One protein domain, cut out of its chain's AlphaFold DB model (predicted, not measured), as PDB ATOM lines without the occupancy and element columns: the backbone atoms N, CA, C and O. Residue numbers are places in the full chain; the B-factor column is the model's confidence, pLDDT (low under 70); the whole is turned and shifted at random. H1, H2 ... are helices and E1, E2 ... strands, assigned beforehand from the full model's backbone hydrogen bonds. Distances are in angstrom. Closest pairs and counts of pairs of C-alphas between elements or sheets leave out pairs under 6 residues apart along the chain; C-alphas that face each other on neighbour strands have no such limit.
ATOM      1  N   GLU A  40      45.034  16.898 -24.503       95.19
ATOM      2  CA  GLU A  40      45.011  17.076 -23.039       95.19
ATOM      3  C   GLU A  40      44.482  15.837 -22.302       95.19
ATOM      4  O   GLU A  40      44.669  15.688 -21.087       95.19
ATOM      5  N   VAL A  41      43.821  14.940 -23.038       97.25
ATOM      6  CA  VAL A  41      43.298  13.670 -22.540       97.25
ATOM      7  C   VAL A  41      44.378  12.606 -22.658       97.25
ATOM      8  O   VAL A  41      45.049  12.474 -23.680       97.25
ATOM      9  N   ARG A  42      44.526  11.787 -21.615       97.88
ATOM     10  CA  ARG A  42      45.446  10.648 -21.637       97.88
ATOM     11  C   ARG A  42      44.689   9.358 -21.397       97.88
ATOM     12  O   ARG A  42      43.923   9.249 -20.441       97.88
ATOM     13  N   TRP A  43      44.924   8.374 -22.254       98.00
ATOM     14  CA  TRP A  43      44.401   7.031 -22.058       98.00
ATOM     15  C   TRP A  43      45.371   6.208 -21.222       98.00
ATOM     16  O   TRP A  43      46.590   6.387 -21.286       98.00
ATOM     17  N   PHE A  44      44.824   5.274 -20.454       97.62
ATOM     18  CA  PHE A  44      45.577   4.376 -19.594       97.62
ATOM     19  C   PHE A  44      45.155   2.939 -19.819       97.62
ATOM     20  O   PHE A  44      44.017   2.681 -20.199       97.62
ATOM     21  N   TYR A  45      46.057   2.016 -19.519       96.62
ATOM     22  CA  TYR A  45      45.784   0.595 -19.452       96.62
ATOM     23  C   TYR A  45      46.246   0.005 -18.126       96.62
ATOM     24  O   TYR A  45      47.137   0.530 -17.448       96.62
ATOM     25  N   ARG A  46      45.626  -1.111 -17.757       93.88
ATOM     26  CA  ARG A  46      45.950  -1.875 -16.559       93.88
ATOM     27  C   ARG A  46      45.921  -3.364 -16.875       93.88
ATOM     28  O   ARG A  46      44.981  -3.863 -17.490       93.88
ATOM     29  N   ARG A  47      46.975  -4.064 -16.457       88.56
ATOM     30  CA  ARG A  47      47.060  -5.529 -16.507       88.56
ATOM     31  C   ARG A  47      46.495  -6.090 -15.202       88.56
ATOM     32  O   ARG A  47      46.715  -5.485 -14.158       88.56
ATOM     33  N   ASN A  48      45.813  -7.236 -15.261       70.81
ATOM     34  CA  ASN A  48      45.026  -7.827 -14.160       70.81
ATOM     35  C   ASN A  48      45.795  -8.090 -12.844       70.81
ATOM     36  O   ASN A  48      45.188  -8.428 -11.834       70.81
ATOM     37  N   GLU A  49      47.115  -7.917 -12.836       67.06
ATOM     38  CA  GLU A  49      48.000  -8.183 -11.699       67.06
ATOM     39  C   GLU A  49      48.545  -6.905 -11.038       67.06
ATOM     40  O   GLU A  49      49.203  -6.974 -10.000       67.06
ATOM     41  N   VAL A  50      48.287  -5.729 -11.621       75.88
ATOM     42  CA  VAL A  50      48.867  -4.453 -11.183       75.88
ATOM     43  C   VAL A  50      47.749  -3.472 -10.856       75.88
ATOM     44  O   VAL A  50      46.936  -3.146 -11.711       75.88
ATOM     45  N   ASP A  51      47.727  -2.950  -9.630       80.56
ATOM     46  CA  ASP A  51      46.686  -2.000  -9.198       80.56
ATOM     47  C   ASP A  51      46.850  -0.602  -9.835       80.56
ATOM     48  O   ASP A  51      45.914   0.191  -9.924       80.56
ATOM     49  N   LYS A  52      48.052  -0.305 -10.337       89.75
ATOM     50  CA  LYS A  52      48.420   0.982 -10.930       89.75
ATOM     51  C   LYS A  52      48.092   1.047 -12.424       89.75
ATOM     52  O   LYS A  52      48.447   0.152 -13.189       89.75
ATOM     53  N   TRP A  53      47.516   2.169 -12.849       94.81
ATOM     54  CA  TRP A  53      47.305   2.498 -14.257       94.81
ATOM     55  C   TRP A  53      48.604   2.968 -14.917       94.81
ATOM     56  O   TRP A  53      49.310   3.832 -14.383       94.81
ATOM     57  N   MET A  54      48.888   2.425 -16.100       95.31
ATOM     58  CA  MET A  54      49.980   2.843 -16.982       95.31
ATOM     59  C   MET A  54      49.405   3.677 -18.123       95.31
ATOM     60  O   MET A  54      48.390   3.303 -18.702       95.31
ATOM     61  N   ASN A  55      50.007   4.820 -18.440       95.81
ATOM     62  CA  ASN A  55      49.540   5.649 -19.547       95.81
ATOM     63  C   ASN A  55      50.002   5.076 -20.892       95.81
ATOM     64  O   ASN A  55      51.129   4.601 -21.019       95.81
ATOM     65  N   PHE A  56      49.154   5.186 -21.909       97.06
ATOM     66  CA  PHE A  56      49.570   4.985 -23.293       97.06
ATOM     67  C   PHE A  56      50.544   6.093 -23.735       97.06
ATOM     68  O   PHE A  56      50.593   7.187 -23.144       97.06
ATOM     69  N   ASN A  57      51.306   5.823 -24.801       95.75
ATOM     70  CA  ASN A  57      52.071   6.856 -25.505       95.75
ATOM     71  C   ASN A  57      51.118   7.908 -26.121       95.75
ATOM     72  O   ASN A  57      49.888   7.765 -26.063       95.75
ATOM     73  N   GLY A  58      51.671   9.015 -26.615       96.00
ATOM     74  CA  GLY A  58      50.883  10.119 -27.165       96.00
ATOM     75  C   GLY A  58      50.018   9.686 -28.346       96.00
ATOM     76  O   GLY A  58      48.801   9.850 -28.291       96.00
ATOM     77  N   ARG A  59      50.614   9.035 -29.350       94.44
ATOM     78  CA  ARG A  59      49.910   8.593 -30.563       94.44
ATOM     79  C   ARG A  59      48.756   7.639 -30.258       94.44
ATOM     80  O   ARG A  59      47.644   7.847 -30.733       94.44
ATOM     81  N   ASP A  60      48.993   6.622 -29.435       95.81
ATOM     82  CA  ASP A  60      47.977   5.649 -29.029       95.81
ATOM     83  C   ASP A  60      46.831   6.348 -28.281       95.81
ATOM     84  O   ASP A  60      45.659   6.054 -28.519       95.81
ATOM     85  N   SER A  61      47.152   7.317 -27.415       97.31
ATOM     86  CA  SER A  61      46.147   8.096 -26.679       97.31
ATOM     87  C   SER A  61      45.295   8.965 -27.600       97.31
ATOM     88  O   SER A  61      44.080   9.009 -27.422       97.31
ATOM     89  N   LEU A  62      45.908   9.614 -28.594       96.12
ATOM     90  CA  LEU A  62      45.211  10.419 -29.598       96.12
ATOM     91  C   LEU A  62      44.280   9.551 -30.453       96.12
ATOM     92  O   LEU A  62      43.108   9.884 -30.623       96.12
ATOM     93  N   CYS A  63      44.757   8.397 -30.929       94.62
ATOM     94  CA  CYS A  63      43.947   7.452 -31.701       94.62
ATOM     95  C   CYS A  63      42.751   6.911 -30.898       94.62
ATOM     96  O   CYS A  63      41.634   6.829 -31.422       94.62
ATOM     97  N   LEU A  64      42.964   6.556 -29.625       96.00
ATOM     98  CA  LEU A  64      41.894   6.118 -28.726       96.00
ATOM     99  C   LEU A  64      40.887   7.241 -28.459       96.00
ATOM    100  O   LEU A  64      39.681   7.007 -28.533       96.00
ATOM    101  N   GLU A  65      41.357   8.463 -28.210       96.31
ATOM    102  CA  GLU A  65      40.491   9.619 -27.975       96.31
ATOM    103  C   GLU A  65      39.674   9.979 -29.218       96.31
ATOM    104  O   GLU A  65      38.467  10.205 -29.118       96.31
ATOM    105  N   ALA A  66      40.286   9.959 -30.401       94.75
ATOM    106  CA  ALA A  66      39.592  10.195 -31.661       94.75
ATOM    107  C   ALA A  66      38.483   9.157 -31.899       94.75
ATOM    108  O   ALA A  66      37.357   9.504 -32.282       94.75
ATOM    109  N   LYS A  67      38.766   7.875 -31.620       94.25
ATOM    110  CA  LYS A  67      37.770   6.800 -31.701       94.25
ATOM    111  C   LYS A  67      36.656   6.988 -30.676       94.25
ATOM    112  O   LYS A  67      35.488   6.892 -31.046       94.25
ATOM    113  N   TYR A  68      36.997   7.296 -29.428       94.56
ATOM    114  CA  TYR A  68      36.034   7.554 -28.359       94.56
ATOM    115  C   TYR A  68      35.091   8.693 -28.716       94.56
ATOM    116  O   TYR A  68      33.876   8.510 -28.722       94.56
ATOM    117  N   ARG A  69      35.628   9.845 -29.115       94.06
ATOM    118  CA  ARG A  69      34.809  10.992 -29.505       94.06
ATOM    119  C   ARG A  69      33.879  10.673 -30.670       94.06
ATOM    120  O   ARG A  69      32.711  11.040 -30.631       94.06
ATOM    121  N   THR A  70      34.347   9.890 -31.639       91.00
ATOM    122  CA  THR A  70      33.505   9.408 -32.743       91.00
ATOM    123  C   THR A  70      32.364   8.509 -32.257       91.00
ATOM    124  O   THR A  70      31.222   8.697 -32.666       91.00
ATOM    125  N   VAL A  71      32.650   7.546 -31.374       91.38
ATOM    126  CA  VAL A  71      31.650   6.611 -30.823       91.38
ATOM    127  C   VAL A  71      30.603   7.345 -29.981       91.38
ATOM    128  O   VAL A  71      29.412   7.071 -30.102       91.38
ATOM    129  N   PHE A  72      31.032   8.314 -29.173       91.12
ATOM    130  CA  PHE A  72      30.171   9.065 -28.256       91.12
ATOM    131  C   PHE A  72      29.651  10.393 -28.834       91.12
ATOM    132  O   PHE A  72      29.032  11.171 -28.113       91.12
ATOM    133  N   SER A  73      29.847  10.646 -30.134       93.12
ATOM    134  CA  SER A  73      29.387  11.862 -30.834       93.12
ATOM    135  C   SER A  73      29.875  13.180 -30.206       93.12
ATOM    136  O   SER A  73      29.151  14.174 -30.165       93.12
ATOM    137  N   ILE A  74      31.115  13.188 -29.726       93.19
ATOM    138  CA  ILE A  74      31.813  14.368 -29.210       93.19
ATOM    139  C   ILE A  74      32.629  14.975 -30.367       93.19
ATOM    140  O   ILE A  74      33.289  14.228 -31.091       93.19
ATOM    141  N   PRO A  75      32.616  16.304 -30.576       93.19
ATOM    142  CA  PRO A  75      33.401  16.923 -31.639       93.19
ATOM    143  C   PRO A  75      34.911  16.787 -31.386       93.19
ATOM    144  O   PRO A  75      35.396  16.894 -30.254       93.19
ATOM    145  N   LEU A  76      35.657  16.558 -32.465       93.44
ATOM    146  CA  LEU A  76      37.114  16.673 -32.470       93.44
ATOM    147  C   LEU A  76      37.491  18.152 -32.532       93.44
ATOM    148  O   LEU A  76      36.776  18.942 -33.146       93.44
ATOM    149  N   ASP A  77      38.598  18.515 -31.893       93.44
ATOM    150  CA  ASP A  77      39.199  19.826 -32.117       93.44
ATOM    151  C   ASP A  77      39.872  19.899 -33.500       93.44
ATOM    152  O   ASP A  77      40.146  18.882 -34.152       93.44
ATOM    153  N   ASP A  78      40.097  21.129 -33.965       92.00
ATOM    154  CA  ASP A  78      40.634  21.398 -35.302       92.00
ATOM    155  C   ASP A  78      42.025  20.778 -35.486       92.00
ATOM    156  O   ASP A  78      42.306  20.201 -36.537       92.00
ATOM    157  N   GLN A  79      42.869  20.825 -34.448       91.44
ATOM    158  CA  GLN A  79      44.217  20.258 -34.476       91.44
ATOM    159  C   GLN A  79      44.170  18.741 -34.689       91.44
ATOM    160  O   GLN A  79      44.787  18.234 -35.624       91.44
ATOM    161  N   MET A  80      43.373  18.024 -33.895       92.75
ATOM    162  CA  MET A  80      43.194  16.580 -34.058       92.75
ATOM    163  C   MET A  80      42.642  16.230 -35.447       92.75
ATOM    164  O   MET A  80      43.040  15.235 -36.051       92.75
ATOM    165  N   THR A  81      41.731  17.044 -35.985       91.25
ATOM    166  CA  THR A  81      41.169  16.820 -37.327       91.25
ATOM    167  C   THR A  81      42.246  16.900 -38.411       91.25
ATOM    168  O   THR A  81      42.257  16.063 -39.317       91.25
ATOM    169  N   VAL A  82      43.167  17.862 -38.309       91.06
ATOM    170  CA  VAL A  82      44.316  17.990 -39.218       91.06
ATOM    171  C   VAL A  82      45.248  16.783 -39.090       91.06
ATOM    172  O   VAL A  82      45.544  16.152 -40.104       91.06
ATOM    173  N   GLU A  83      45.626  16.392 -37.869       90.56
ATOM    174  CA  GLU A  83      46.522  15.245 -37.634       90.56
ATOM    175  C   GLU A  83      45.970  13.943 -38.243       90.56
ATOM    176  O   GLU A  83      46.679  13.202 -38.927       90.56
ATOM    177  N   LEU A  84      44.671  13.675 -38.069       89.12
ATOM    178  CA  LEU A  84      44.034  12.483 -38.640       89.12
ATOM    179  C   LEU A  84      44.066  12.472 -40.174       89.12
ATOM    180  O   LEU A  84      44.240  11.406 -40.772       89.12
ATOM    181  N   LEU A  85      43.893  13.636 -40.809       87.88
ATOM    182  CA  LEU A  85      43.940  13.775 -42.265       87.88
ATOM    183  C   LEU A  85      45.359  13.579 -42.806       87.88
ATOM    184  O   LEU A  85      45.534  12.841 -43.776       87.88
ATOM    185  N   GLU A  86      46.359  14.194 -42.174       88.69
ATOM    186  CA  GLU A  86      47.765  14.090 -42.581       88.69
ATOM    187  C   GLU A  86      48.292  12.655 -42.477       88.69
ATOM    188  O   GLU A  86      49.027  12.191 -43.351       88.69
ATOM    189  N   HIS A  87      47.859  11.917 -41.453       85.12
ATOM    190  CA  HIS A  87      48.289  10.540 -41.219       85.12
ATOM    191  C   HIS A  87      47.359   9.475 -41.815       85.12
ATOM    192  O   HIS A  87      47.575   8.279 -41.605       85.12
ATOM    193  N   GLY A  88      46.339   9.878 -42.583       81.25
ATOM    194  CA  GLY A  88      45.437   8.958 -43.279       81.25
ATOM    195  C   GLY A  88      44.633   8.047 -42.347       81.25
ATOM    196  O   GLY A  88      44.221   6.956 -42.754       81.25
ATOM    197  N   PHE A  89      44.414   8.462 -41.098       78.38
ATOM    198  CA  PHE A  89      43.663   7.675 -40.129       78.38
ATOM    199  C   PHE A  89      42.181   7.650 -40.509       78.38
ATOM    200  O   PHE A  89      41.557   8.682 -40.758       78.38
ATOM    201  N   THR A  90      41.579   6.457 -40.525       71.88
ATOM    202  CA  THR A  90      40.152   6.302 -40.836       71.88
ATOM    203  C   THR A  90      39.399   5.661 -39.677       71.88
ATOM    204  O   THR A  90      39.751   4.588 -39.199       71.88
ATOM    205  N   PHE A  91      38.276   6.261 -39.273       68.06
ATOM    206  CA  PHE A  91      37.458   5.784 -38.143       68.06
ATOM    207  C   PHE A  91      36.842   4.384 -38.327       68.06
ATOM    208  O   PHE A  91      36.290   3.815 -37.377       68.06
ATOM    209  N   ARG A  92      36.910   3.833 -39.547       62.72
ATOM    210  CA  ARG A  92      36.467   2.470 -39.873       62.72
ATOM    211  C   ARG A  92      37.453   1.400 -39.416       62.72
ATOM    212  O   ARG A  92      37.039   0.257 -39.270       62.72
ATOM    213  N   GLN A  93      38.720   1.750 -39.210       70.56
ATOM    214  CA  GLN A  93      39.721   0.807 -38.735       70.56
ATOM    215  C   GLN A  93      39.604   0.618 -37.219       70.56
ATOM    216  O   GLN A  93      39.195   1.516 -36.472       70.56
ATOM    217  N   THR A  94      39.922  -0.592 -36.769       84.69
ATOM    218  CA  THR A  94      40.116  -0.885 -35.352       84.69
ATOM    219  C   THR A  94      41.383  -0.178 -34.884       84.69
ATOM    220  O   THR A  94      42.400  -0.225 -35.572       84.69
ATOM    221  N   VAL A  95      41.333   0.486 -33.727       91.31
ATOM    222  CA  VAL A  95      42.524   1.139 -33.169       91.31
ATOM    223  C   VAL A  95      43.463   0.071 -32.628       91.31
ATOM    224  O   VAL A  95      43.054  -0.772 -31.824       91.31
ATOM    225  N   VAL A  96      44.715   0.124 -33.074       92.50
ATOM    226  CA  VAL A  96      45.801  -0.726 -32.596       92.50
ATOM    227  C   VAL A  96      46.730   0.116 -31.724       92.50
ATOM    228  O   VAL A  96      47.053   1.245 -32.078       92.50
ATOM    229  N   VAL A  97      47.132  -0.433 -30.582       94.25
ATOM    230  CA  VAL A  97      47.927   0.225 -29.538       94.25
ATOM    231  C   VAL A  97      49.001  -0.722 -28.996       94.25
ATOM    232  O   VAL A  97      49.062  -1.891 -29.396       94.25
ATOM    233  N   LEU A  98      49.835  -0.230 -28.072       93.44
ATOM    234  CA  LEU A  98      50.919  -0.992 -27.433       93.44
ATOM    235  C   LEU A  98      51.843  -1.604 -28.492       93.44
ATOM    236  O   LEU A  98      51.919  -2.820 -28.657       93.44
ATOM    237  N   GLU A  99      52.509  -0.731 -29.249       89.44
ATOM    238  CA  GLU A  99      53.464  -1.098 -30.307       89.44
ATOM    239  C   GLU A  99      52.874  -1.900 -31.477       89.44
ATOM    240  O   GLU A  99      53.590  -2.640 -32.152       89.44
ATOM    241  N   GLY A 100      51.572  -1.794 -31.740       90.69
ATOM    242  CA  GLY A 100      50.971  -2.571 -32.825       90.69
ATOM    243  C   GLY A 100      50.530  -3.983 -32.416       90.69
ATOM    244  O   GLY A 100      50.230  -4.799 -33.290       90.69
ATOM    245  N   LEU A 101      50.552  -4.307 -31.116       93.19
ATOM    246  CA  LEU A 101      50.354  -5.672 -30.610       93.19
ATOM    247  C   LEU A 101      48.943  -5.944 -30.095       93.19
ATOM    248  O   LEU A 101      48.532  -7.106 -30.057       93.19
ATOM    249  N   TYR A 102      48.206  -4.900 -29.716       95.00
ATOM    250  CA  TYR A 102      46.876  -5.026 -29.134       95.00
ATOM    251  C   TYR A 102      45.870  -4.187 -29.907       95.00
ATOM    252  O   TYR A 102      46.162  -3.065 -30.307       95.00
ATOM    253  N   LYS A 103      44.660  -4.710 -30.080       94.94
ATOM    254  CA  LYS A 103      43.532  -3.992 -30.673       94.94
ATOM    255  C   LYS A 103      42.506  -3.637 -29.610       94.94
ATOM    256  O   LYS A 103      42.290  -4.406 -28.675       94.94
ATOM    257  N   VAL A 104      41.871  -2.481 -29.747       95.25
ATOM    258  CA  VAL A 104      40.794  -2.063 -28.843       95.25
ATOM    259  C   VAL A 104      39.488  -2.796 -29.154       95.25
ATOM    260  O   VAL A 104      39.206  -3.085 -30.319       95.25
ATOM    261  N   ASN A 105      38.687  -3.087 -28.127       93.69
ATOM    262  CA  ASN A 105      37.318  -3.566 -28.320       93.69
ATOM    263  C   ASN A 105      36.361  -2.435 -28.724       93.69
ATOM    264  O   ASN A 105      36.647  -1.252 -28.533       93.69
ATOM    265  N   ASP A 106      35.189  -2.809 -29.235       89.31
ATOM    266  CA  ASP A 106      34.181  -1.855 -29.707       89.31
ATOM    267  C   ASP A 106      33.640  -0.960 -28.579       89.31
ATOM    268  O   ASP A 106      33.301   0.197 -28.818       89.31
ATOM    269  N   GLU A 107      33.616  -1.462 -27.338       90.88
ATOM    270  CA  GLU A 107      33.161  -0.702 -26.169       90.88
ATOM    271  C   GLU A 107      34.221   0.248 -25.583       90.88
ATOM    272  O   GLU A 107      33.898   1.001 -24.665       90.88
ATOM    273  N   LEU A 108      35.468   0.233 -26.075       93.50
ATOM    274  CA  LEU A 108      36.579   1.056 -25.566       93.50
ATOM    275  C   LEU A 108      36.860   0.858 -24.062       93.50
ATOM    276  O   LEU A 108      37.225   1.791 -23.346       93.50
ATOM    277  N   THR A 109      36.695  -0.373 -23.580       93.94
ATOM    278  CA  THR A 109      36.907  -0.761 -22.174       93.94
ATOM    279  C   THR A 109      38.105  -1.679 -21.978       93.94
ATOM    280  O   THR A 109      38.646  -1.766 -20.876       93.94
ATOM    281  N   LYS A 110      38.552  -2.353 -23.041       95.75
ATOM    282  CA  LYS A 110      39.713  -3.239 -23.014       95.75
ATOM    283  C   LYS A 110      40.447  -3.246 -24.347       95.75
ATOM    284  O   LYS A 110      39.895  -2.937 -25.400       95.75
ATOM    285  N   VAL A 111      41.696  -3.675 -24.294       96.31
ATOM    286  CA  VAL A 111      42.484  -4.038 -25.469       96.31
ATOM    287  C   VAL A 111      42.822  -5.519 -25.400       96.31
ATOM    288  O   VAL A 111      42.996  -6.065 -24.311       96.31
ATOM    289  N   GLU A 112      42.893  -6.178 -26.549       94.44
ATOM    290  CA  GLU A 112      43.177  -7.608 -26.684       94.44
ATOM    291  C   GLU A 112      44.351  -7.842 -27.631       94.44
ATOM    292  O   GLU A 112      44.496  -7.143 -28.639       94.44
ATOM    293  N   ALA A 113      45.200  -8.814 -27.304       93.75
ATOM    294  CA  ALA A 113      46.335  -9.162 -28.142       93.75
ATOM    295  C   ALA A 113      45.884  -9.609 -29.542       93.75
ATOM    296  O   ALA A 113      44.896 -10.325 -29.716       93.75
ATOM    297  N   ILE A 114      46.629  -9.184 -30.562       93.25
ATOM    298  CA  ILE A 114      46.330  -9.484 -31.967       93.25
ATOM    299  C   ILE A 114      46.900 -10.847 -32.368       93.25
ATOM    300  O   ILE A 114      46.253 -11.613 -33.088       93.25
ATOM    301  N   TYR A 115      48.123 -11.145 -31.920       91.25
ATOM    302  CA  TYR A 115      48.907 -12.280 -32.419       91.25
ATOM    303  C   TYR A 115      48.860 -13.519 -31.509       91.25
ATOM    304  O   TYR A 115      49.198 -14.610 -31.962       91.25
ATOM    305  N   TRP A 116      48.395 -13.387 -30.263       88.88
ATOM    306  CA  TRP A 116      48.182 -14.484 -29.308       88.88
ATOM    307  C   TRP A 116      46.815 -14.357 -28.626       88.88
ATOM    308  O   TRP A 116      46.110 -13.367 -28.803       88.88
ATOM    309  N   LYS A 117      46.390 -15.400 -27.909       84.88
ATOM    310  CA  LYS A 117      45.060 -15.479 -27.288       84.88
ATOM    311  C   LYS A 117      45.121 -15.188 -25.796       84.88
ATOM    312  O   LYS A 117      46.161 -15.347 -25.182       84.88
ATOM    313  N   GLY A 118      43.975 -14.834 -25.217       83.69
ATOM    314  CA  GLY A 118      43.793 -14.822 -23.762       83.69
ATOM    315  C   GLY A 118      44.523 -13.704 -23.017       83.69
ATOM    316  O   GLY A 118      44.524 -13.714 -21.790       83.69
ATOM    317  N   ASP A 119      45.113 -12.745 -23.731       88.56
ATOM    318  CA  ASP A 119      45.786 -11.591 -23.144       88.56
ATOM    319  C   ASP A 119      44.999 -10.311 -23.431       88.56
ATOM    320  O   ASP A 119      44.805  -9.907 -24.583       88.56
ATOM    321  N   THR A 120      44.514  -9.694 -22.356       92.94
ATOM    322  CA  THR A 120      43.691  -8.490 -22.393       92.94
ATOM    323  C   THR A 120      44.105  -7.527 -21.294       92.94
ATOM    324  O   THR A 120      44.347  -7.951 -20.163       92.94
ATOM    325  N   CYS A 121      44.094  -6.232 -21.594       94.00
ATOM    326  CA  CYS A 121      44.269  -5.172 -20.605       94.00
ATOM    327  C   CYS A 121      42.992  -4.340 -20.519       94.00
ATOM    328  O   CYS A 121      42.394  -4.020 -21.546       94.00
ATOM    329  N   GLU A 122      42.594  -3.945 -19.313       95.50
ATOM    330  CA  GLU A 122      41.567  -2.916 -19.145       95.50
ATOM    331  C   GLU A 122      42.125  -1.577 -19.616       95.50
ATOM    332  O   GLU A 122      43.307  -1.303 -19.401       95.50
ATOM    333  N   ILE A 123      41.287  -0.738 -20.224       97.00
ATOM    334  CA  ILE A 123      41.656   0.632 -20.583       97.00
ATOM    335  C   ILE A 123      40.724   1.651 -19.944       97.00
ATOM    336  O   ILE A 123      39.577   1.357 -19.607       97.00
ATOM    337  N   ARG A 124      41.236   2.866 -19.763       96.19
ATOM    338  CA  ARG A 124      40.516   3.963 -19.124       96.19
ATOM    339  C   ARG A 124      40.885   5.296 -19.752       96.19
ATOM    340  O   ARG A 124      42.062   5.619 -19.898       96.19
ATOM    341  N   ARG A 125      39.863   6.096 -20.040       97.19
ATOM    342  CA  ARG A 125      40.001   7.502 -20.419       97.19
ATOM    343  C   ARG A 125      40.291   8.352 -19.180       97.19
ATOM    344  O   ARG A 125      39.543   8.284 -18.209       97.19
ATOM    345  N   GLY A 126      41.363   9.141 -19.200       97.19
ATOM    346  CA  GLY A 126      41.762  10.016 -18.098       97.19
ATOM    347  C   GLY A 126      41.597  11.497 -18.436       97.19
ATOM    348  O   GLY A 126      42.283  12.013 -19.317       97.19
ATOM    349  N   THR A 127      40.722  12.182 -17.700       97.50
ATOM    350  CA  THR A 127      40.484  13.640 -17.782       97.50
ATOM    351  C   THR A 127      40.814  14.357 -16.475       97.50
ATOM    352  O   THR A 127      41.351  15.462 -16.485       97.50
ATOM    353  N   TRP A 128      40.530  13.705 -15.348       97.38
ATOM    354  CA  TRP A 128      40.856  14.170 -14.007       97.38
ATOM    355  C   TRP A 128      41.731  13.151 -13.290       97.38
ATOM    356  O   TRP A 128      41.498  11.941 -13.358       97.38
ATOM    357  N   PHE A 129      42.735  13.662 -12.584       95.94
ATOM    358  CA  PHE A 129      43.808  12.862 -12.016       95.94
ATOM    359  C   PHE A 129      44.011  13.141 -10.539       95.94
ATOM    360  O   PHE A 129      43.840  14.264 -10.066       95.94
ATOM    361  N   SER A 130      44.445  12.112  -9.822       93.12
ATOM    362  CA  SER A 130      44.996  12.263  -8.483       93.12
ATOM    363  C   SER A 130      46.348  12.995  -8.516       93.12
ATOM    364  O   SER A 130      46.949  13.201  -9.574       93.12
ATOM    365  N   GLN A 131      46.879  13.358  -7.346       89.62
ATOM    366  CA  GLN A 131      48.199  13.991  -7.245       89.62
ATOM    367  C   GLN A 131      49.332  13.140  -7.859       89.62
ATOM    368  O   GLN A 131      50.299  13.718  -8.360       89.62
ATOM    369  N   ASP A 132      49.165  11.812  -7.872       90.50
ATOM    370  CA  ASP A 132      50.097  10.817  -8.424       90.50
ATOM    371  C   ASP A 132      49.815  10.477  -9.901       90.50
ATOM    372  O   ASP A 132      50.291   9.461 -10.413       90.50
ATOM    373  N   TRP A 133      49.015  11.303 -10.586       94.19
ATOM    374  CA  TRP A 133      48.644  11.141 -11.997       94.19
ATOM    375  C   TRP A 133      47.894   9.843 -12.312       94.19
ATOM    376  O   TRP A 133      47.960   9.329 -13.426       94.19
ATOM    377  N   GLN A 134      47.161   9.301 -11.335       94.75
ATOM    378  CA  GLN A 134      46.264   8.172 -11.573       94.75
ATOM    379  C   GLN A 134      44.892   8.680 -12.038       94.75
ATOM    380  O   GLN A 134      44.361   9.606 -11.413       94.75
ATOM    381  N   PRO A 135      44.322   8.111 -13.116       96.00
ATOM    382  CA  PRO A 135      43.028   8.528 -13.641       96.00
ATOM    383  C   PRO A 135      41.905   8.176 -12.661       96.00
ATOM    384  O   PRO A 135      41.796   7.032 -12.203       96.00
ATOM    385  N   LEU A 136      41.048   9.154 -12.364       94.31
ATOM    386  CA  LEU A 136      39.817   8.911 -11.613       94.31
ATOM    387  C   LEU A 136      38.859   8.005 -12.403       94.31
ATOM    388  O   LEU A 136      38.984   7.846 -13.617       94.31
ATOM    389  N   GLU A 137      37.894   7.400 -11.708       93.00
ATOM    390  CA  GLU A 137      36.831   6.631 -12.365       93.00
ATOM    391  C   GLU A 137      36.026   7.527 -13.322       93.00
ATOM    392  O   GLU A 137      35.657   8.632 -12.910       93.00
ATOM    393  N   PRO A 138      35.698   7.072 -14.552       93.69
ATOM    394  CA  PRO A 138      35.042   7.917 -15.551       93.69
ATOM    395  C   PRO A 138      33.768   8.618 -15.055       93.69
ATOM    396  O   PRO A 138      33.700   9.835 -15.192       93.69
ATOM    397  N   PRO A 139      32.820   7.957 -14.352       94.50
ATOM    398  CA  PRO A 139      31.624   8.645 -13.856       94.50
ATOM    399  C   PRO A 139      31.929   9.789 -12.877       94.50
ATOM    400  O   PRO A 139      31.223  10.793 -12.848       94.50
ATOM    401  N   VAL A 140      32.986   9.645 -12.069       94.50
ATOM    402  CA  VAL A 140      33.433  10.680 -11.127       94.50
ATOM    403  C   VAL A 140      34.121  11.808 -11.890       94.50
ATOM    404  O   VAL A 140      33.811  12.974 -11.664       94.50
ATOM    405  N   ALA A 141      35.026  11.472 -12.811       96.50
ATOM    406  CA  ALA A 141      35.751  12.444 -13.621       96.50
ATOM    407  C   ALA A 141      34.812  13.280 -14.508       96.50
ATOM    408  O   ALA A 141      34.964  14.497 -14.575       96.50
ATOM    409  N   ASP A 142      33.812  12.651 -15.126       96.19
ATOM    410  CA  ASP A 142      32.827  13.310 -15.985       96.19
ATOM    411  C   ASP A 142      31.923  14.256 -15.180       96.19
ATOM    412  O   ASP A 142      31.649  15.375 -15.617       96.19
ATOM    413  N   ALA A 143      31.512  13.859 -13.968       97.25
ATOM    414  CA  ALA A 143      30.739  14.724 -13.076       97.25
ATOM    415  C   ALA A 143      31.550  15.945 -12.606       97.25
ATOM    416  O   ALA A 143      31.027  17.061 -12.564       97.25
ATOM    417  N   ILE A 144      32.832  15.745 -12.281       97.12
ATOM    418  CA  ILE A 144      33.749  16.831 -11.912       97.12
ATOM    419  C   ILE A 144      33.945  17.781 -13.093       97.12
ATOM    420  O   ILE A 144      33.878  18.995 -12.904       97.12
ATOM    421  N   GLU A 145      34.149  17.254 -14.301       97.38
ATOM    422  CA  GLU A 145      34.344  18.064 -15.502       97.38
ATOM    423  C   GLU A 145      33.100  18.885 -15.852       97.38
ATOM    424  O   GLU A 145      33.208  20.086 -16.098       97.38
ATOM    425  N   ALA A 146      31.914  18.274 -15.806       97.25
ATOM    426  CA  ALA A 146      30.657  18.972 -16.053       97.25
ATOM    427  C   ALA A 146      30.454  20.139 -15.072       97.25
ATOM    428  O   ALA A 146      30.139  21.254 -15.492       97.25
ATOM    429  N   HIS A 147      30.698  19.910 -13.776       97.88
ATOM    430  CA  HIS A 147      30.618  20.952 -12.746       97.88
ATOM    431  C   HIS A 147      31.682  22.037 -12.941       97.88
ATOM    432  O   HIS A 147      31.401  23.231 -12.821       97.88
ATOM    433  N   HIS A 148      32.908  21.638 -13.285       97.19
ATOM    434  CA  HIS A 148      34.007  22.565 -13.522       97.19
ATOM    435  C   HIS A 148      33.710  23.504 -14.698       97.19
ATOM    436  O   HIS A 148      33.829  24.722 -14.557       97.19
ATOM    437  N   LEU A 149      33.249  22.969 -15.830       96.69
ATOM    438  CA  LEU A 149      32.841  23.778 -16.977       96.69
ATOM    439  C   LEU A 149      31.634  24.660 -16.645       96.69
ATOM    440  O   LEU A 149      31.615  25.830 -17.018       96.69
ATOM    441  N   GLN A 150      30.650  24.150 -15.903       97.00
ATOM    442  CA  GLN A 150      29.485  24.942 -15.511       97.00
ATOM    443  C   GLN A 150      29.867  26.193 -14.702       97.00
ATOM    444  O   GLN A 150      29.274  27.253 -14.902       97.00
ATOM    445  N   CYS A 151      30.841  26.086 -13.795       95.56
ATOM    446  CA  CYS A 151      31.231  27.192 -12.917       95.56
ATOM    447  C   CYS A 151      32.321  28.105 -13.498       95.56
ATOM    448  O   CYS A 151      32.333  29.300 -13.193       95.56
ATOM    449  N   PHE A 152      33.255  27.561 -14.284       95.81
ATOM    450  CA  PHE A 152      34.507  28.251 -14.614       95.81
ATOM    451  C   PHE A 152      34.750  28.470 -16.110       95.81
ATOM    452  O   PHE A 152      35.736  29.119 -16.449       95.81
ATOM    453  N   ARG A 153      33.885  27.985 -17.013       95.00
ATOM    454  CA  ARG A 153      34.074  28.149 -18.468       95.00
ATOM    455  C   ARG A 153      34.285  29.614 -18.858       95.00
ATOM    456  O   ARG A 153      33.548  30.499 -18.429       95.00
ATOM    457  N   GLY A 154      35.310  29.858 -19.671       92.56
ATOM    458  CA  GLY A 154      35.729  31.195 -20.100       92.56
ATOM    459  C   GLY A 154      36.553  31.985 -19.075       92.56
ATOM    460  O   GLY A 154      37.015  33.074 -19.403       92.56
ATOM    461  N   GLN A 155      36.778  31.470 -17.861       92.00
ATOM    462  CA  GLN A 155      37.700  32.096 -16.910       92.00
ATOM    463  C   GLN A 155      39.153  31.800 -17.279       92.00
ATOM    464  O   GLN A 155      39.469  30.747 -17.831       92.00
ATOM    465  N   THR A 156      40.050  32.722 -16.945       88.94
ATOM    466  CA  THR A 156      41.485  32.549 -17.155       88.94
ATOM    467  C   THR A 156      42.067  31.491 -16.221       88.94
ATOM    468  O   THR A 156      41.847  31.534 -15.012       88.94
ATOM    469  N   ILE A 157      42.858  30.583 -16.782       86.31
ATOM    470  CA  ILE A 157      43.648  29.590 -16.064       86.31
ATOM    471  C   ILE A 157      44.955  30.265 -15.610       86.31
ATOM    472  O   ILE A 157      45.730  30.722 -16.455       86.31
ATOM    473  N   PRO A 158      45.204  30.384 -14.293       82.62
ATOM    474  CA  PRO A 158      46.459  30.923 -13.773       82.62
ATOM    475  C   PRO A 158      47.653  30.029 -14.133       82.62
ATOM    476  O   PRO A 158      47.513  28.810 -14.214       82.62
ATOM    477  N   GLN A 174      36.508  28.641  -0.340       86.81
ATOM    478  CA  GLN A 174      35.637  27.672  -1.001       86.81
ATOM    479  C   GLN A 174      34.804  28.410  -2.050       86.81
ATOM    480  O   GLN A 174      33.937  29.203  -1.694       86.81
ATOM    481  N   LEU A 175      35.089  28.168  -3.330       90.94
ATOM    482  CA  LEU A 175      34.373  28.796  -4.445       90.94
ATOM    483  C   LEU A 175      33.111  28.017  -4.810       90.94
ATOM    484  O   LEU A 175      32.043  28.597  -4.973       90.94
ATOM    485  N   THR A 176      33.237  26.699  -4.938       94.38
ATOM    486  CA  THR A 176      32.122  25.794  -5.224       94.38
ATOM    487  C   THR A 176      32.437  24.392  -4.705       94.38
ATOM    488  O   THR A 176      33.595  24.066  -4.414       94.38
ATOM    489  N   GLU A 177      31.405  23.567  -4.577       94.50
ATOM    490  CA  GLU A 177      31.504  22.174  -4.159       94.50
ATOM    491  C   GLU A 177      30.579  21.276  -4.985       94.50
ATOM    492  O   GLU A 177      29.534  21.712  -5.466       94.50
ATOM    493  N   LEU A 178      30.971  20.012  -5.118       95.00
ATOM    494  CA  LEU A 178      30.187  18.952  -5.735       95.00
ATOM    495  C   LEU A 178      30.129  17.766  -4.774       95.00
ATOM    496  O   LEU A 178      31.157  17.246  -4.334       95.00
ATOM    497  N   GLN A 179      28.912  17.337  -4.459       93.19
ATOM    498  CA  GLN A 179      28.658  16.206  -3.578       93.19
ATOM    499  C   GLN A 179      28.339  14.973  -4.426       93.19
ATOM    500  O   GLN A 179      27.343  14.950  -5.142       93.19
ATOM    501  N   LEU A 180      29.185  13.951  -4.325       89.81
ATOM    502  CA  LEU A 180      29.025  12.657  -4.987       89.81
ATOM    503  C   LEU A 180      28.816  11.561  -3.930       89.81
ATOM    504  O   LEU A 180      28.939  11.794  -2.723       89.81
ATOM    505  N   GLU A 181      28.477  10.347  -4.359       85.94
ATOM    506  CA  GLU A 181      28.232   9.234  -3.441       85.94
ATOM    507  C   GLU A 181      29.492   8.909  -2.616       85.94
ATOM    508  O   GLU A 181      30.497   8.418  -3.124       85.94
ATOM    509  N   GLY A 182      29.467   9.246  -1.322       84.19
ATOM    510  CA  GLY A 182      30.608   9.053  -0.422       84.19
ATOM    511  C   GLY A 182      31.808   9.978  -0.679       84.19
ATOM    512  O   GLY A 182      32.852   9.787  -0.052       84.19
ATOM    513  N   MET A 183      31.680  10.985  -1.545       89.56
ATOM    514  CA  MET A 183      32.765  11.878  -1.964       89.56
ATOM    515  C   MET A 183      32.314  13.349  -1.949       89.56
ATOM    516  O   MET A 183      31.162  13.665  -2.231       89.56
ATOM    517  N   GLU A 184      33.226  14.258  -1.622       92.62
ATOM    518  CA  GLU A 184      33.040  15.711  -1.702       92.62
ATOM    519  C   GLU A 184      34.221  16.310  -2.465       92.62
ATOM    520  O   GLU A 184      35.375  16.153  -2.053       92.62
ATOM    521  N   VAL A 185      33.923  16.999  -3.565       93.62
ATOM    522  CA  VAL A 185      34.901  17.726  -4.376       93.62
ATOM    523  C   VAL A 185      34.743  19.214  -4.105       93.62
ATOM    524  O   VAL A 185      33.638  19.745  -4.158       93.62
ATOM    525  N   ARG A 186      35.850  19.894  -3.815       93.94
ATOM    526  CA  ARG A 186      35.887  21.316  -3.467       93.94
ATOM    527  C   ARG A 186      36.840  22.063  -4.382       93.94
ATOM    528  O   ARG A 186      37.993  21.656  -4.525       93.94
ATOM    529  N   TRP A 187      36.386  23.198  -4.903       95.06
ATOM    530  CA  TRP A 187      37.209  24.144  -5.651       95.06
ATOM    531  C   TRP A 187      37.597  25.310  -4.755       95.06
ATOM    532  O   TRP A 187      36.738  25.985  -4.185       95.06
ATOM    533  N   SER A 188      38.900  25.548  -4.640       91.31
ATOM    534  CA  SER A 188      39.455  26.742  -3.992       91.31
ATOM    535  C   SER A 188      39.954  27.792  -4.980       91.31
ATOM    536  O   SER A 188      40.092  28.961  -4.639       91.31
ATOM    537  N   SER A 189      40.215  27.369  -6.211       90.50
ATOM    538  CA  SER A 189      40.479  28.210  -7.373       90.50
ATOM    539  C   SER A 189      40.055  27.432  -8.626       90.50
ATOM    540  O   SER A 189      39.539  26.316  -8.519       90.50
ATOM    541  N   VAL A 190      40.289  28.000  -9.810       89.25
ATOM    542  CA  VAL A 190      40.081  27.308 -11.093       89.25
ATOM    543  C   VAL A 190      40.935  26.032 -11.189       89.25
ATOM    544  O   VAL A 190      40.474  25.030 -11.725       89.25
ATOM    545  N   ILE A 191      42.150  26.033 -10.627       88.88
ATOM    546  CA  ILE A 191      43.107  24.911 -10.712       88.88
ATOM    547  C   ILE A 191      43.296  24.161  -9.384       88.88
ATOM    548  O   ILE A 191      43.741  23.016  -9.374       88.88
ATOM    549  N   ASP A 192      42.933  24.770  -8.252       90.69
ATOM    550  CA  ASP A 192      42.992  24.148  -6.928       90.69
ATOM    551  C   ASP A 192      41.701  23.392  -6.632       90.69
ATOM    552  O   ASP A 192      40.773  23.922  -6.012       90.69
ATOM    553  N   VAL A 193      41.673  22.133  -7.051       93.44
ATOM    554  CA  VAL A 193      40.551  21.219  -6.827       93.44
ATOM    555  C   VAL A 193      40.985  20.127  -5.861       93.44
ATOM    556  O   VAL A 193      42.095  19.606  -5.959       93.44
ATOM    557  N   SER A 194      40.132  19.776  -4.903       92.50
ATOM    558  CA  SER A 194      40.428  18.720  -3.934       92.50
ATOM    559  C   SER A 194      39.258  17.766  -3.756       92.50
ATOM    560  O   SER A 194      38.113  18.207  -3.718       92.50
ATOM    561  N   LEU A 195      39.554  16.477  -3.626       90.62
ATOM    562  CA  LEU A 195      38.602  15.403  -3.369       90.62
ATOM    563  C   LEU A 195      38.773  14.893  -1.939       90.62
ATOM    564  O   LEU A 195      39.880  14.588  -1.497       90.62
ATOM    565  N   SER A 196      37.664  14.746  -1.230       88.94
ATOM    566  CA  SER A 196      37.611  14.172   0.109       88.94
ATOM    567  C   SER A 196      36.552  13.073   0.185       88.94
ATOM    568  O   SER A 196      35.542  13.115  -0.514       88.94
ATOM    569  N   PHE A 197      36.784  12.066   1.026       83.69
ATOM    570  CA  PHE A 197      35.868  10.938   1.193       83.69
ATOM    571  C   PHE A 197      35.036  11.103   2.464       83.69
ATOM    572  O   PHE A 197      35.573  11.277   3.563       83.69
ATOM    573  N   LYS A 198      33.715  10.984   2.336       70.75
ATOM    574  CA  LYS A 198      32.776  11.013   3.459       70.75
ATOM    575  C   LYS A 198      32.800   9.662   4.179       70.75
ATOM    576  O   LYS A 198      32.039   8.757   3.857       70.75
ATOM    577  N   ARG A 199      33.682   9.509   5.171       61.97
ATOM    578  CA  ARG A 199      33.640   8.397   6.145       61.97
ATOM    579  C   ARG A 199      33.358   8.913   7.561       61.97
ATOM    580  O   ARG A 199      33.592  10.082   7.870       61.97
ATOM    581  N   GLY A 200      32.798   8.033   8.399       56.47
ATOM    582  CA  GLY A 200      32.250   8.342   9.726       56.47
ATOM    583  C   GLY A 200      33.174   9.167  10.635       56.47
ATOM    584  O   GLY A 200      34.399   9.078  10.564       56.47
ATOM    585  N   ALA A 201      32.563   9.968  11.517       53.69
ATOM    586  CA  ALA A 201      33.225  10.979  12.351       53.69
ATOM    587  C   ALA A 201      34.429  10.469  13.168       53.69
ATOM    588  O   ALA A 201      35.370  11.224  13.382       53.69
ATOM    589  N   ILE A 202      34.434   9.194  13.563       46.78
ATOM    590  CA  ILE A 202      35.457   8.599  14.436       46.78
ATOM    591  C   ILE A 202      36.809   8.424  13.718       46.78
ATOM    592  O   ILE A 202      37.854   8.613  14.333       46.78
ATOM    593  N   LEU A 203      36.826   8.144  12.408       46.50
ATOM    594  CA  LEU A 203      38.081   7.902  11.673       46.50
ATOM    595  C   LEU A 203      38.753   9.183  11.147       46.50
ATOM    596  O   LEU A 203      39.931   9.151  10.788       46.50
ATOM    597  N   ARG A 204      38.049  10.328  11.152       49.50
ATOM    598  CA  ARG A 204      38.638  11.644  10.828       49.50
ATOM    599  C   ARG A 204      39.721  12.064  11.831       49.50
ATOM    600  O   ARG A 204      40.647  12.773  11.451       49.50
ATOM    601  N   TYR A 205      39.659  11.567  13.068       46.31
ATOM    602  CA  TYR A 205      40.621  11.870  14.134       46.31
ATOM    603  C   TYR A 205      41.917  11.033  14.086       46.31
ATOM    604  O   TYR A 205      42.851  11.336  14.819       46.31
ATOM    605  N   ILE A 206      42.013  10.020  13.210       45.44
ATOM    606  CA  ILE A 206      43.173   9.103  13.105       45.44
ATOM    607  C   ILE A 206      44.116   9.496  11.937       45.44
ATOM    608  O   ILE A 206      45.059   8.791  11.601       45.44
ATOM    609  N   GLY A 207      43.909  10.655  11.296       41.38
ATOM    610  CA  GLY A 207      44.823  11.169  10.257       41.38
ATOM    611  C   GLY A 207      44.727  10.472   8.887       41.38
ATOM    612  O   GLY A 207      45.500  10.785   7.979       41.38
ATOM    613  N   TRP A 208      43.752   9.574   8.707       42.72
ATOM    614  CA  TRP A 208      43.440   8.896   7.438       42.72
ATOM    615  C   TRP A 208      42.312   9.560   6.622       42.72
ATOM    616  O   TRP A 208      41.896   9.032   5.597       42.72
ATOM    617  N   GLY A 209      41.840  10.741   7.032       48.34
ATOM    618  CA  GLY A 209      40.880  11.573   6.291       48.34
ATOM    619  C   GLY A 209      41.547  12.621   5.396       48.34
ATOM    620  O   GLY A 209      41.227  13.802   5.508       48.34
ATOM    621  N   LYS A 210      42.528  12.235   4.575       65.62
ATOM    622  CA  LYS A 210      43.279  13.200   3.756       65.62
ATOM    623  C   LYS A 210      42.454  13.624   2.539       65.62
ATOM    624  O   LYS A 210      42.152  12.800   1.683       65.62
ATOM    625  N   SER A 211      42.104  14.910   2.479       78.00
ATOM    626  CA  SER A 211      41.712  15.557   1.225       78.00
ATOM    627  C   SER A 211      42.889  15.470   0.250       78.00
ATOM    628  O   SER A 211      44.025  15.758   0.635       78.00
ATOM    629  N   GLN A 212      42.636  15.023  -0.976       88.06
ATOM    630  CA  GLN A 212      43.642  14.849  -2.017       88.06
ATOM    631  C   GLN A 212      43.457  15.909  -3.101       88.06
ATOM    632  O   GLN A 212      42.344  16.132  -3.567       88.06
ATOM    633  N   ALA A 213      44.548  16.549  -3.524       91.12
ATOM    634  CA  ALA A 213      44.515  17.471  -4.654       91.12
ATOM    635  C   ALA A 213      44.263  16.710  -5.965       91.12
ATOM    636  O   ALA A 213      44.865  15.659  -6.206       91.12
ATOM    637  N   LEU A 214      43.392  17.265  -6.801       94.50
ATOM    638  CA  LEU A 214      43.098  16.774  -8.139       94.50
ATOM    639  C   LEU A 214      43.758  17.656  -9.195       94.50
ATOM    640  O   LEU A 214      44.052  18.827  -8.955       94.50
ATOM    641  N   ARG A 215      43.974  17.084 -10.377       94.75
ATOM    642  CA  ARG A 215      44.538  17.773 -11.539       94.75
ATOM    643  C   ARG A 215      43.629  17.578 -12.743       94.75
ATOM    644  O   ARG A 215      43.168  16.462 -12.982       94.75
ATOM    645  N   ARG A 216      43.377  18.662 -13.474       94.50
ATOM    646  CA  ARG A 216      42.583  18.672 -14.705       94.50
ATOM    647  C   ARG A 216      43.513  18.536 -15.909       94.50
ATOM    648  O   ARG A 216      44.442  19.329 -16.024       94.50
ATOM    649  N   GLY A 217      43.247  17.576 -16.792       94.19
ATOM    650  CA  GLY A 217      44.124  17.254 -17.922       94.19
ATOM    651  C   GLY A 217      45.402  16.544 -17.477       94.19
ATOM    652  O   GLY A 217      45.747  16.541 -16.293       94.19
TER     653      GLY A 217
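Overview. This is residues 40 to 158 and 174 to 217 of the 461 residues of an uncharacterized protein of Heligmosomoides polygyrus (UniProt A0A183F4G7). Two lobes lie side by side along the longest axis, each a small antiparallel sheet with a helix on one face. In the first lobe the sheet E1 E4 E3 E2 is curled like part of a barrel, with H1 packed on one face and H2 beyond H1; in the second the strongly twisted sheet E5 E9 E8 E7 E6 has H3 on one face, and one residue between E4 and E5 joins the two sheets. At the far end of the second lobe, residues 202 to 207, with H4, stick out. The 163 printed residues have four named helices and nine named strands, in the order E1 H1 H2 E2 E3 E4 E5 H3 E6 E7 E8 H4 E9, a mixed class of helices and strands. The whole is only just compact, close to loose, with a radius of gyration of the C-alphas of 18.2 A and spans of 53 by 40 by 23 A.

Along the chain. Find C-alpha 42 at (45.446, 10.648, -21.637); there E1 begins, residues 42 to 46, 13.5 A long. H1, residues 58 to 71, runs 19.9 A, and H2, residues 78 to 86, runs 12.5 A. After residues 87 to 101, which hold no named element, come E2, residues 102 to 104, E3, residues 110 to 113, and E4, residues 120 to 126, the longest strand by residues, at 19.1 A. E5, residues 128 to 130, is brief. Look for C-alpha 138 at (35.042, 7.917, -15.551), where H3, residues 138 to 152, starts its 20.4 A. Beyond the cut stand E6, residues 176 to 180, E7, residues 183 to 187, and E8, residues 193 to 197. Then come H4, residues 203 to 206, and E9, residues 212 to 216, ending with C-alpha 216 at (42.583, 18.672, -14.705).

Arrangement. Start with E1, an edge strand, antiparallel to E4; N 44 and O 124 are within hydrogen-bond range at 2.8 A. E4 is staggered: it pairs with E1 over residues 122 to 126 and with E3 over 120 to 122, where N 121 and O 111 are 2.9 A apart. E2, E3 and E4 form a meander, each strand the antiparallel neighbour of the one before; between E2 and E3, N 103 and O 112 are 2.8 A apart. H1 is on this sheet at a height of 5.6 A, over none of its strands; its closest C-alphas to E1 are those of Ser 61 and Trp 43, 5.1 A apart. H2 is close to H1 but not clearly touching, about perpendicular at 74 degrees, with the C-alphas of Ala 66 and Met 80 closest at 7.7 A. E4 and E5 meet only through their link. E5 is the edge strand beside E9, with N 129 and O 215 at 2.9 A; E9 and E8 have N 212 and O 195 at 2.8 A. E6, E7 and E8 form a second meander, with N 185 and O 178 at 2.9 A and N 194 and O 186 at 2.9 A. H3 is on this sheet; its Ala 141 and Trp 128 of E5 have their C-alphas 5.4 A apart, the closest of that pair. H4 is on neither sheet. In H1, H2 and H3 every O i to N i+4 pair is within hydrogen-bond range; H4 is too short for such a pair.

Size, cuts and confidence. The C-alphas of Glu 86 and Ile 202, 58.6 A apart, are the two farthest apart, while those of Glu 40 and Gly 217, first and last printed, are 5.2 A apart. Residues 159 to 173 are not printed, and C-alphas 158 and 174 stand 17.1 A apart across that cut. The links E1 to H1 and H2 to E2 are long. The mean pLDDT of the printed part is 88.4; look for values under 70 at residue 49, residues 91 to 92 and residues 199 to 210.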